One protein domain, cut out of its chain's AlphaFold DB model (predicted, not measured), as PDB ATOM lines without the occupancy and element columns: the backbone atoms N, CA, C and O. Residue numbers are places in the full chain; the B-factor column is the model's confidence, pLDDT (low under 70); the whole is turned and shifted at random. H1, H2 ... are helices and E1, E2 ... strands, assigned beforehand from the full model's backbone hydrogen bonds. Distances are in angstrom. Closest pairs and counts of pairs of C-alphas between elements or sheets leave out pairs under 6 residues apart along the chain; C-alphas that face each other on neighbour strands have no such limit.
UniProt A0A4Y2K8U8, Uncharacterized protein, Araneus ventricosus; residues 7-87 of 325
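This is residues 7 to 87 of the 325 residues of an uncharacterized protein of Araneus ventricosus (UniProt A0A4Y2K8U8). A twisted four-strand sheet has long helix H1 over one face, along its strands; H2 only grazes it. The sheet is a meander E1 E2 E3 E4, each strand antiparallel to the one before. The 81 printed residues are compact, mixed in class, radius of gyration of the C-alphas 12.6 A, spanning 35 by 31 by 20 A.

Find E1, residues 7 to 10, from C-alpha 7 at (-2.618, 30.099, 97.353). E2 is residues 13 to 21, E3 25 to 34, E4 39 to 43. H1, residues 64 to 79, runs 22.4 A; H2, 82 to 87, ends at C-alpha (-15.558, 13.320, 106.697).

Neighbour strands form hairpins, for instance E2 and E3, N 16 and O 31 at 2.8 A. H1 is over E3, its height over the sheet 10.1 A. H1 and H2 are close but not clearly touching. H1 keeps every O i to N i+4 pair within hydrogen-bond range, H2 1 of 2.

The printed part has no cut; residues 44 to 63 are a long link, 48 to 59 under pLDDT 70.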
ATOM      1  N   ILE A   7      -2.827  29.140  96.271       88.12
ATOM      2  CA  ILE A   7      -2.618  30.099  97.353       88.12
ATOM      3  C   ILE A   7      -3.436  31.349  97.047       88.12
ATOM      4  O   ILE A   7      -3.288  31.948  95.983       88.12
ATOM      5  N   ILE A   8      -4.308  31.730  97.977       87.56
ATOM      6  CA  ILE A   8      -5.157  32.914  97.866       87.56
ATOM      7  C   ILE A   8      -4.842  33.838  99.037       87.56
ATOM      8  O   ILE A   8      -4.899  33.431 100.197       87.56
ATOM      9  N   TYR A   9      -4.552  35.098  98.726       87.06
ATOM     10  CA  TYR A   9      -4.335  36.150  99.713       87.06
ATOM     11  C   TYR A   9      -5.569  37.037  99.767       87.06
ATOM     12  O   TYR A   9      -5.996  37.574  98.743       87.06
ATOM     13  N   LYS A  10      -6.169  37.173 100.950       84.62
ATOM     14  CA  LYS A  10      -7.378  37.980 101.116       84.62
ATOM     15  C   LYS A  10      -7.433  38.573 102.511       84.62
ATOM     16  O   LYS A  10      -7.364  37.811 103.464       84.62
ATOM     17  N   GLU A  11      -7.573  39.900 102.595       67.38
ATOM     18  CA  GLU A  11      -7.975  40.657 103.797       67.38
ATOM     19  C   GLU A  11      -7.504  40.005 105.111       67.38
ATOM     20  O   GLU A  11      -8.315  39.519 105.899       67.38
ATOM     21  N   ASN A  12      -6.180  39.943 105.302       81.62
ATOM     22  CA  ASN A  12      -5.521  39.459 106.528       81.62
ATOM     23  C   ASN A  12      -5.539  37.934 106.750       81.62
ATOM     24  O   ASN A  12      -5.416  37.432 107.873       81.62
ATOM     25  N   LYS A  13      -5.721  37.167 105.670       86.94
ATOM     26  CA  LYS A  13      -5.636  35.707 105.676       86.94
ATOM     27  C   LYS A  13      -4.879  35.185 104.463       86.94
ATOM     28  O   LYS A  13      -5.071  35.643 103.333       86.94
ATOM     29  N   THR A  14      -4.065  34.166 104.706       87.12
ATOM     30  CA  THR A  14      -3.476  33.331 103.656       87.12
ATOM     31  C   THR A  14      -4.233  32.011 103.618       87.12
ATOM     32  O   THR A  14      -4.311  31.309 104.629       87.12
ATOM     33  N   LEU A  15      -4.814  31.685 102.464       88.19
ATOM     34  CA  LEU A  15      -5.525  30.432 102.242       88.19
ATOM     35  C   LEU A  15      -4.714  29.524 101.321       88.19
ATOM     36  O   LEU A  15      -4.352  29.927 100.218       88.19
ATOM     37  N   PHE A  16      -4.503  28.284 101.741       88.44
ATOM     38  CA  PHE A  16      -4.032  27.201 100.884       88.44
ATOM     39  C   PHE A  16      -5.235  26.335 100.542       88.44
ATOM     40  O   PHE A  16      -5.866  25.782 101.439       88.44
ATOM     41  N   VAL A  17      -5.585  26.232  99.264       88.94
ATOM     42  CA  VAL A  17      -6.833  25.602  98.820       88.94
ATOM     43  C   VAL A  17      -6.555  24.562  97.745       88.94
ATOM     44  O   VAL A  17      -5.943  24.857  96.721       88.94
ATOM     45  N   ASN A  18      -7.045  23.346  97.944       87.56
ATOM     46  CA  ASN A  18      -7.126  22.350  96.890       87.56
ATOM     47  C   ASN A  18      -8.538  22.377  96.287       87.56
ATOM     48  O   ASN A  18      -9.523  22.115  96.985       87.56
ATOM     49  N   LEU A  19      -8.599  22.692  94.994       83.12
ATOM     50  CA  LEU A  19      -9.823  22.731  94.204       83.12
ATOM     51  C   LEU A  19      -9.969  21.428  93.419       83.12
ATOM     52  O   LEU A  19      -9.058  21.040  92.689       83.12
ATOM     53  N   GLU A  20     -11.131  20.793  93.532       81.94
ATOM     54  CA  GLU A  20     -11.510  19.666  92.681       81.94
ATOM     55  C   GLU A  20     -12.485  20.136  91.606       81.94
ATOM     56  O   GLU A  20     -13.542  20.701  91.886       81.94
ATOM     57  N   LEU A  21     -12.094  19.913  90.353       75.88
ATOM     58  CA  LEU A  21     -12.861  20.282  89.169       75.88
ATOM     59  C   LEU A  21     -13.771  19.113  88.760       75.88
ATOM     60  O   LEU A  21     -13.514  18.427  87.776       75.88
ATOM     61  N   ASN A  22     -14.824  18.881  89.541       59.47
ATOM     62  CA  ASN A  22     -16.041  18.194  89.083       59.47
ATOM     63  C   ASN A  22     -16.986  19.271  88.483       59.47
ATOM     64  O   ASN A  22     -16.603  20.438  88.535       59.47
ATOM     65  N   PRO A  23     -18.137  18.993  87.822       70.38
ATOM     66  CA  PRO A  23     -18.758  19.958  86.890       70.38
ATOM     67  C   PRO A  23     -19.002  21.376  87.451       70.38
ATOM     68  O   PRO A  23     -19.018  22.328  86.675       70.38
ATOM     69  N   ALA A  24     -19.111  21.525  88.778       75.31
ATOM     70  CA  ALA A  24     -18.839  22.773  89.489       75.31
ATOM     71  C   ALA A  24     -17.589  22.628  90.397       75.31
ATOM     72  O   ALA A  24     -17.462  21.610  91.083       75.31
ATOM     73  N   PRO A  25     -16.682  23.625  90.437       80.25
ATOM     74  CA  PRO A  25     -15.488  23.579  91.274       80.25
ATOM     75  C   PRO A  25     -15.846  23.608  92.763       80.25
ATOM     76  O   PRO A  25     -16.510  24.537  93.228       80.25
ATOM     77  N   GLU A  26     -15.342  22.635  93.521       81.50
ATOM     78  CA  GLU A  26     -15.512  22.575  94.975       81.50
ATOM     79  C   GLU A  26     -14.168  22.615  95.706       81.50
ATOM     80  O   GLU A  26     -13.143  22.102  95.246       81.50
ATOM     81  N   ILE A  27     -14.172  23.247  96.883       84.62
ATOM     82  CA  ILE A  27     -13.023  23.264  97.787       84.62
ATOM     83  C   ILE A  27     -13.027  21.954  98.563       84.62
ATOM     84  O   ILE A  27     -13.788  21.784  99.510       84.62
ATOM     85  N   ALA A  28     -12.157  21.032  98.174       77.81
ATOM     86  CA  ALA A  28     -12.072  19.732  98.822       77.81
ATOM     87  C   ALA A  28     -11.217  19.778 100.102       77.81
ATOM     88  O   ALA A  28     -11.502  19.072 101.066       77.81
ATOM     89  N   LEU A  29     -10.182  20.621 100.141       83.81
ATOM     90  CA  LEU A  29      -9.326  20.813 101.317       83.81
ATOM     91  C   LEU A  29      -8.861  22.268 101.371       83.81
ATOM     92  O   LEU A  29      -8.438  22.814 100.351       83.81
ATOM     93  N   SER A  30      -8.906  22.886 102.547       87.06
ATOM     94  CA  SER A  30      -8.353  24.221 102.753       87.06
ATOM     95  C   SER A  30      -7.643  24.374 104.093       87.06
ATOM     96  O   SER A  30      -8.026  23.781 105.097       87.06
ATOM     97  N   VAL A  31      -6.589  25.182 104.096       87.00
ATOM     98  CA  VAL A  31      -5.871  25.623 105.292       87.00
ATOM     99  C   VAL A  31      -5.922  27.140 105.315       87.00
ATOM    100  O   VAL A  31      -5.536  27.788 104.343       87.00
ATOM    101  N   VAL A  32      -6.410  27.703 106.413       86.94
ATOM    102  CA  VAL A  32      -6.559  29.146 106.607       86.94
ATOM    103  C   VAL A  32      -5.632  29.587 107.724       86.94
ATOM    104  O   VAL A  32      -5.703  29.052 108.831       86.94
ATOM    105  N   ILE A  33      -4.790  30.575 107.426       86.75
ATOM    106  CA  ILE A  33      -3.868  31.199 108.377       86.75
ATOM    107  C   ILE A  33      -4.231  32.674 108.498       86.75
ATOM    108  O   ILE A  33      -4.320  33.365 107.480       86.75
ATOM    109  N   ASN A  34      -4.465  33.146 109.722       85.56
ATOM    110  CA  ASN A  34      -4.725  34.562 110.007       85.56
ATOM    111  C   ASN A  34      -3.418  35.337 110.303       85.56
ATOM    112  O   ASN A  34      -2.355  34.739 110.461       85.56
ATOM    113  N   ASP A  35      -3.498  36.663 110.444       81.62
ATOM    114  CA  ASP A  35      -2.353  37.512 110.837       81.62
ATOM    115  C   ASP A  35      -1.726  37.144 112.194       81.62
ATOM    116  O   ASP A  35      -0.557  37.428 112.444       81.62
ATOM    117  N   SER A  36      -2.492  36.506 113.083       82.50
ATOM    118  CA  SER A  36      -2.008  36.016 114.385       82.50
ATOM    119  C   SER A  36      -1.270  34.674 114.285       82.50
ATOM    120  O   SER A  36      -0.873  34.117 115.312       82.50
ATOM    121  N   LEU A  37      -1.068  34.186 113.053       81.12
ATOM    122  CA  LEU A  37      -0.496  32.889 112.697       81.12
ATOM    123  C   LEU A  37      -1.318  31.698 113.200       81.12
ATOM    124  O   LEU A  37      -0.802  30.581 113.247       81.12
ATOM    125  N   ASP A  38      -2.590  31.903 113.544       82.38
ATOM    126  CA  ASP A  38      -3.482  30.813 113.913       82.38
ATOM    127  C   ASP A  38      -3.894  30.032 112.667       82.38
ATOM    128  O   ASP A  38      -4.354  30.605 111.672       82.38
ATOM    129  N   MET A  39      -3.743  28.713 112.740       82.69
ATOM    130  CA  MET A  39      -4.075  27.793 111.659       82.69
ATOM    131  C   MET A  39      -5.422  27.126 111.911       82.69
ATOM    132  O   MET A  39      -5.694  26.605 112.990       82.69
ATOM    133  N   SER A  40      -6.239  27.062 110.864       82.44
ATOM    134  CA  SER A  40      -7.443  26.234 110.825       82.44
ATOM    135  C   SER A  40      -7.467  25.412 109.542       82.44
ATOM    136  O   SER A  40      -7.180  25.919 108.459       82.44
ATOM    137  N   VAL A  41      -7.774  24.123 109.671       81.38
ATOM    138  CA  VAL A  41      -7.819  23.174 108.553       81.38
ATOM    139  C   VAL A  41      -9.264  22.750 108.335       81.38
ATOM    140  O   VAL A  41      -9.979  22.451 109.293       81.38
ATOM    141  N   PHE A  42      -9.689  22.714 107.078       78.06
ATOM    142  CA  PHE A  42     -11.034  22.324 106.677       78.06
ATOM    143  C   PHE A  42     -10.990  21.305 105.543       78.06
ATOM    144  O   PHE A  42     -10.225  21.466 104.592       78.06
ATOM    145  N   VAL A  43     -11.857  20.299 105.608       74.31
ATOM    146  CA  VAL A  43     -12.166  19.393 104.491       74.31
ATOM    147  C   VAL A  43     -13.611  19.656 104.094       74.31
ATOM    148  O   VAL A  43     -14.510  19.668 104.935       74.31
ATOM    149  N   GLY A  44     -13.831  20.000 102.825       73.25
ATOM    150  CA  GLY A  44     -15.112  20.548 102.384       73.25
ATOM    151  C   GLY A  44     -15.539  21.761 103.224       73.25
ATOM    152  O   GLY A  44     -14.899  22.812 103.204       73.25
ATOM    153  N   LYS A  45     -16.631  21.605 103.983       71.88
ATOM    154  CA  LYS A  45     -17.187  22.634 104.885       71.88
ATOM    155  C   LYS A  45     -16.893  22.373 106.370       71.88
ATOM    156  O   LYS A  45     -17.297  23.170 107.215       71.88
ATOM    157  N   THR A  46     -16.226  21.270 106.702       64.50
ATOM    158  CA  THR A  46     -16.046  20.797 108.079       64.50
ATOM    159  C   THR A  46     -14.698  21.253 108.626       64.50
ATOM    160  O   THR A  46     -13.675  21.090 107.964       64.50
ATOM    161  N   SER A  47     -14.675  21.820 109.837       71.81
ATOM    162  CA  SER A  47     -13.425  22.188 110.516       71.81
ATOM    163  C   SER A  47     -12.823  20.981 111.231       71.81
ATOM    164  O   SER A  47     -13.507  20.300 111.995       71.81
ATOM    165  N   LEU A  48     -11.533  20.735 111.014       67.38
ATOM    166  CA  LEU A  48     -10.789  19.668 111.673       67.38
ATOM    167  C   LEU A  48     -10.106  20.212 112.926       67.38
ATOM    168  O   LEU A  48      -9.051  20.836 112.853       67.38
ATOM    169  N   SER A  49     -10.706  19.949 114.086       56.84
ATOM    170  CA  SER A  49     -10.108  20.258 115.390       56.84
ATOM    171  C   SER A  49      -9.191  19.145 115.907       56.84
ATOM    172  O   SER A  49      -8.268  19.433 116.658       56.84
ATOM    173  N   ASN A  50      -9.409  17.890 115.493       51.22
ATOM    174  CA  ASN A  50      -8.592  16.729 115.860       51.22
ATOM    175  C   ASN A  50      -8.617  15.678 114.738       51.22
ATOM    176  O   ASN A  50      -9.682  15.175 114.387       51.22
ATOM    177  N   ILE A  51      -7.448  15.304 114.207       51.66
ATOM    178  CA  ILE A  51      -7.303  14.221 113.222       51.66
ATOM    179  C   ILE A  51      -6.721  12.982 113.927       51.66
ATOM    180  O   ILE A  51      -5.698  13.101 114.605       51.66
ATOM    181  N   PRO A  52      -7.291  11.774 113.756       42.62
ATOM    182  CA  PRO A  52      -6.650  10.547 114.221       42.62
ATOM    183  C   PRO A  52      -5.323  10.337 113.470       42.62
ATOM    184  O   PRO A  52      -5.320  10.262 112.242       42.62
ATOM    185  N   ASN A  53      -4.217  10.185 114.207       45.38
ATOM    186  CA  ASN A  53      -2.833   9.986 113.728       45.38
ATOM    187  C   ASN A  53      -2.021  11.235 113.342       45.38
ATOM    188  O   ASN A  53      -0.873  11.070 112.937       45.38
ATOM    189  N   ILE A  54      -2.543  12.453 113.523       50.69
ATOM    190  CA  ILE A  54      -1.689  13.650 113.563       50.69
ATOM    191  C   ILE A  54      -1.592  14.084 115.022       50.69
ATOM    192  O   ILE A  54      -2.587  14.469 115.634       50.69
ATOM    193  N   THR A  55      -0.396  13.986 115.599       44.62
ATOM    194  CA  THR A  55      -0.047  14.615 116.878       44.62
ATOM    195  C   THR A  55      -0.342  16.104 116.769       44.62
ATOM    196  O   THR A  55       0.401  16.799 116.091       44.62
ATOM    197  N   SER A  56      -1.454  16.541 117.374       52.59
ATOM    198  CA  SER A  56      -1.894  17.934 117.537       52.59
ATOM    199  C   SER A  56      -1.518  18.859 116.373       52.59
ATOM    200  O   SER A  56      -0.410  19.398 116.349       52.59
ATOM    201  N   LEU A  57      -2.453  19.098 115.445       59.38
ATOM    202  CA  LEU A  57      -2.329  20.227 114.518       59.38
ATOM    203  C   LEU A  57      -1.981  21.482 115.339       59.38
ATOM    204  O   LEU A  57      -2.728  21.813 116.267       59.38
ATOM    205  N   PRO A  58      -0.839  22.137 115.084       60.72
ATOM    206  CA  PRO A  58      -0.450  23.284 115.876       60.72
ATOM    207  C   PRO A  58      -1.461  24.400 115.634       60.72
ATOM    208  O   PRO A  58      -1.712  24.799 114.501       60.72
ATOM    209  N   THR A  59      -2.035  24.913 116.718       62.09
ATOM    210  CA  THR A  59      -2.958  26.049 116.672       62.09
ATOM    211  C   THR A  59      -2.277  27.315 116.166       62.09
ATOM    212  O   THR A  59      -2.969  28.162 115.620       62.09
ATOM    213  N   LYS A  60      -0.941  27.417 116.279       71.25
ATOM    214  CA  LYS A  60      -0.122  28.517 115.752       71.25
ATOM    215  C   LYS A  60       1.050  28.044 114.898       71.25
ATOM    216  O   LYS A  60       1.790  27.137 115.282       71.25
ATOM    217  N   VAL A  61       1.260  28.706 113.764       73.25
ATOM    218  CA  VAL A  61       2.366  28.444 112.836       73.25
ATOM    219  C   VAL A  61       3.553  29.328 113.188       73.25
ATOM    220  O   VAL A  61       3.600  30.494 112.822       73.25
ATOM    221  N   ASN A  62       4.552  28.761 113.861       75.75
ATOM    222  CA  ASN A  62       5.745  29.519 114.254       75.75
ATOM    223  C   ASN A  62       6.879  29.450 113.214       75.75
ATOM    224  O   ASN A  62       7.829  30.224 113.292       75.75
ATOM    225  N   ASN A  63       6.822  28.502 112.271       78.38
ATOM    226  CA  ASN A  63       7.901  28.233 111.318       78.38
ATOM    227  C   ASN A  63       7.345  27.801 109.950       78.38
ATOM    228  O   ASN A  63       6.441  26.967 109.878       78.38
ATOM    229  N   ILE A  64       7.926  28.331 108.869       78.62
ATOM    230  CA  ILE A  64       7.620  27.965 107.477       78.62
ATOM    231  C   ILE A  64       7.945  26.493 107.196       78.62
ATOM    232  O   ILE A  64       7.221  25.842 106.447       78.62
ATOM    233  N   ASN A  65       8.989  25.935 107.813       79.19
ATOM    234  CA  ASN A  65       9.316  24.519 107.630       79.19
ATOM    235  C   ASN A  65       8.216  23.622 108.214       79.19
ATOM    236  O   ASN A  65       7.738  22.727 107.525       79.19
ATOM    237  N   ASN A  66       7.724  23.943 109.416       77.69
ATOM    238  CA  ASN A  66       6.597  23.232 110.027       77.69
ATOM    239  C   ASN A  66       5.331  23.355 109.170       77.69
ATOM    240  O   ASN A  66       4.584  22.392 109.033       77.69
ATOM    241  N   LEU A  67       5.086  24.531 108.581       80.25
ATOM    242  CA  LEU A  67       3.969  24.726 107.657       80.25
ATOM    243  C   LEU A  67       4.075  23.784 106.451       80.25
ATOM    244  O   LEU A  67       3.096  23.126 106.107       80.25
ATOM    245  N   ASN A  68       5.248  23.715 105.819       80.94
ATOM    246  CA  ASN A  68       5.467  22.863 104.653       80.94
ATOM    247  C   ASN A  68       5.293  21.379 105.000       80.94
ATOM    248  O   ASN A  68       4.610  20.674 104.263       80.94
ATOM    249  N   GLU A  69       5.816  20.929 106.143       79.81
ATOM    250  CA  GLU A  69       5.619  19.557 106.628       79.81
ATOM    251  C   GLU A  69       4.131  19.229 106.834       79.81
ATOM    252  O   GLU A  69       3.659  18.181 106.396       79.81
ATOM    253  N   ILE A  70       3.358  20.141 107.439       78.38
ATOM    254  CA  ILE A  70       1.910  19.964 107.641       78.38
ATOM    255  C   ILE A  70       1.176  19.904 106.298       78.38
ATOM    256  O   ILE A  70       0.326  19.037 106.091       78.38
ATOM    257  N   LEU A  71       1.496  20.808 105.369       81.00
ATOM    258  CA  LEU A  71       0.879  20.830 104.042       81.00
ATOM    259  C   LEU A  71       1.201  19.557 103.248       81.00
ATOM    260  O   LEU A  71       0.317  19.035 102.564       81.00
ATOM    261  N   GLU A  72       2.422  19.024 103.347       81.69
ATOM    262  CA  GLU A  72       2.810  17.755 102.722       81.69
ATOM    263  C   GLU A  72       2.070  16.562 103.341       81.69
ATOM    264  O   GLU A  72       1.475  15.774 102.602       81.69
ATOM    265  N   GLN A  73       1.988  16.486 104.673       76.81
ATOM    266  CA  GLN A  73       1.221  15.446 105.371       76.81
ATOM    267  C   GLN A  73      -0.261  15.464 104.976       76.81
ATOM    268  O   GLN A  73      -0.835  14.425 104.648       76.81
ATOM    269  N   LEU A  74      -0.890  16.644 104.942       76.50
ATOM    270  CA  LEU A  74      -2.288  16.794 104.525       76.50
ATOM    271  C   LEU A  74      -2.494  16.396 103.056       76.50
ATOM    272  O   LEU A  74      -3.495  15.762 102.712       76.50
ATOM    273  N   THR A  75      -1.526  16.718 102.194       79.88
ATOM    274  CA  THR A  75      -1.530  16.318 100.780       79.88
ATOM    275  C   THR A  75      -1.492  14.796 100.642       79.88
ATOM    276  O   THR A  75      -2.274  14.216  99.885       79.88
ATOM    277  N   GLU A  76      -0.612  14.133 101.389       76.44
ATOM    278  CA  GLU A  76      -0.461  12.679 101.384       76.44
ATOM    279  C   GLU A  76      -1.689  11.973 101.982       76.44
ATOM    280  O   GLU A  76      -2.169  10.972 101.446       76.44
ATOM    281  N   MET A  77      -2.280  12.535 103.038       69.50
ATOM    282  CA  MET A  77      -3.515  12.028 103.637       69.50
ATOM    283  C   MET A  77      -4.724  12.138 102.709       69.50
ATOM    284  O   MET A  77      -5.542  11.212 102.676       69.50
ATOM    285  N   LYS A  78      -4.829  13.235 101.948       72.00
ATOM    286  CA  LYS A  78      -5.870  13.396 100.929       72.00
ATOM    287  C   LYS A  78      -5.677  12.397  99.790       72.00
ATOM    288  O   LYS A  78      -6.623  11.699  99.446       72.00
ATOM    289  N   LYS A  79      -4.454  12.260  99.261       73.38
ATOM    290  CA  LYS A  79      -4.135  11.270  98.212       73.38
ATOM    291  C   LYS A  79      -4.440   9.832  98.641       73.38
ATOM    292  O   LYS A  79      -4.865   9.029  97.822       73.38
ATOM    293  N   ASN A  80      -4.274   9.525  99.926       65.12
ATOM    294  CA  ASN A  80      -4.572   8.214 100.503       65.12
ATOM    295  C   ASN A  80      -6.048   8.030 100.928       65.12
ATOM    296  O   ASN A  80      -6.351   7.050 101.610       65.12
ATOM    297  N   ASN A  81      -6.963   8.954 100.591       61.97
ATOM    298  CA  ASN A  81      -8.401   8.946 100.934       61.97
ATOM    299  C   ASN A  81      -8.751   8.789 102.430       61.97
ATOM    300  O   ASN A  81      -9.920   8.649 102.788       61.97
ATOM    301  N   LYS A  82      -7.773   8.855 103.342       60.78
ATOM    302  CA  LYS A  82      -8.011   8.710 104.790       60.78
ATOM    303  C   LYS A  82      -8.870   9.847 105.348       60.78
ATOM    304  O   LYS A  82      -9.666   9.624 106.251       60.78
ATOM    305  N   LEU A  83      -8.696  11.036 104.778       55.78
ATOM    306  CA  LEU A  83      -9.281  12.308 105.208       55.78
ATOM    307  C   LEU A  83     -10.732  12.468 104.693       55.78
ATOM    308  O   LEU A  83     -11.608  12.912 105.424       55.78
ATOM    309  N   LEU A  84     -11.009  11.987 103.475       52.56
ATOM    310  CA  LEU A  84     -12.359  11.905 102.891       52.56
ATOM    311  C   LEU A  84     -13.252  10.893 103.626       52.56
ATOM    312  O   LEU A  84     -14.422  11.168 103.878       52.56
ATOM    313  N   ASN A  85     -12.704   9.736 104.010       57.88
ATOM    314  CA  ASN A  85     -13.487   8.689 104.669       57.88
ATOM    315  C   ASN A  85     -13.979   9.102 106.065       57.88
ATOM    316  O   ASN A  85     -15.111   8.782 106.423       57.88
ATOM    317  N   SER A  86     -13.170   9.824 106.851       60.88
ATOM    318  CA  SER A  86     -13.614  10.355 108.149       60.88
ATOM    319  C   SER A  86     -14.702  11.417 107.999       60.88
ATOM    320  O   SER A  86     -15.660  11.424 108.773       60.88
ATOM    321  N   ASP A  87     -14.591  12.262 106.975       64.94
ATOM    322  CA  ASP A  87     -15.558  13.320 106.697       64.94
ATOM    323  C   ASP A  87     -16.913  12.751 106.271       64.94
ATOM    324  O   ASP A  87     -17.938  13.124 106.841       64.94
TER     325      ASP A  87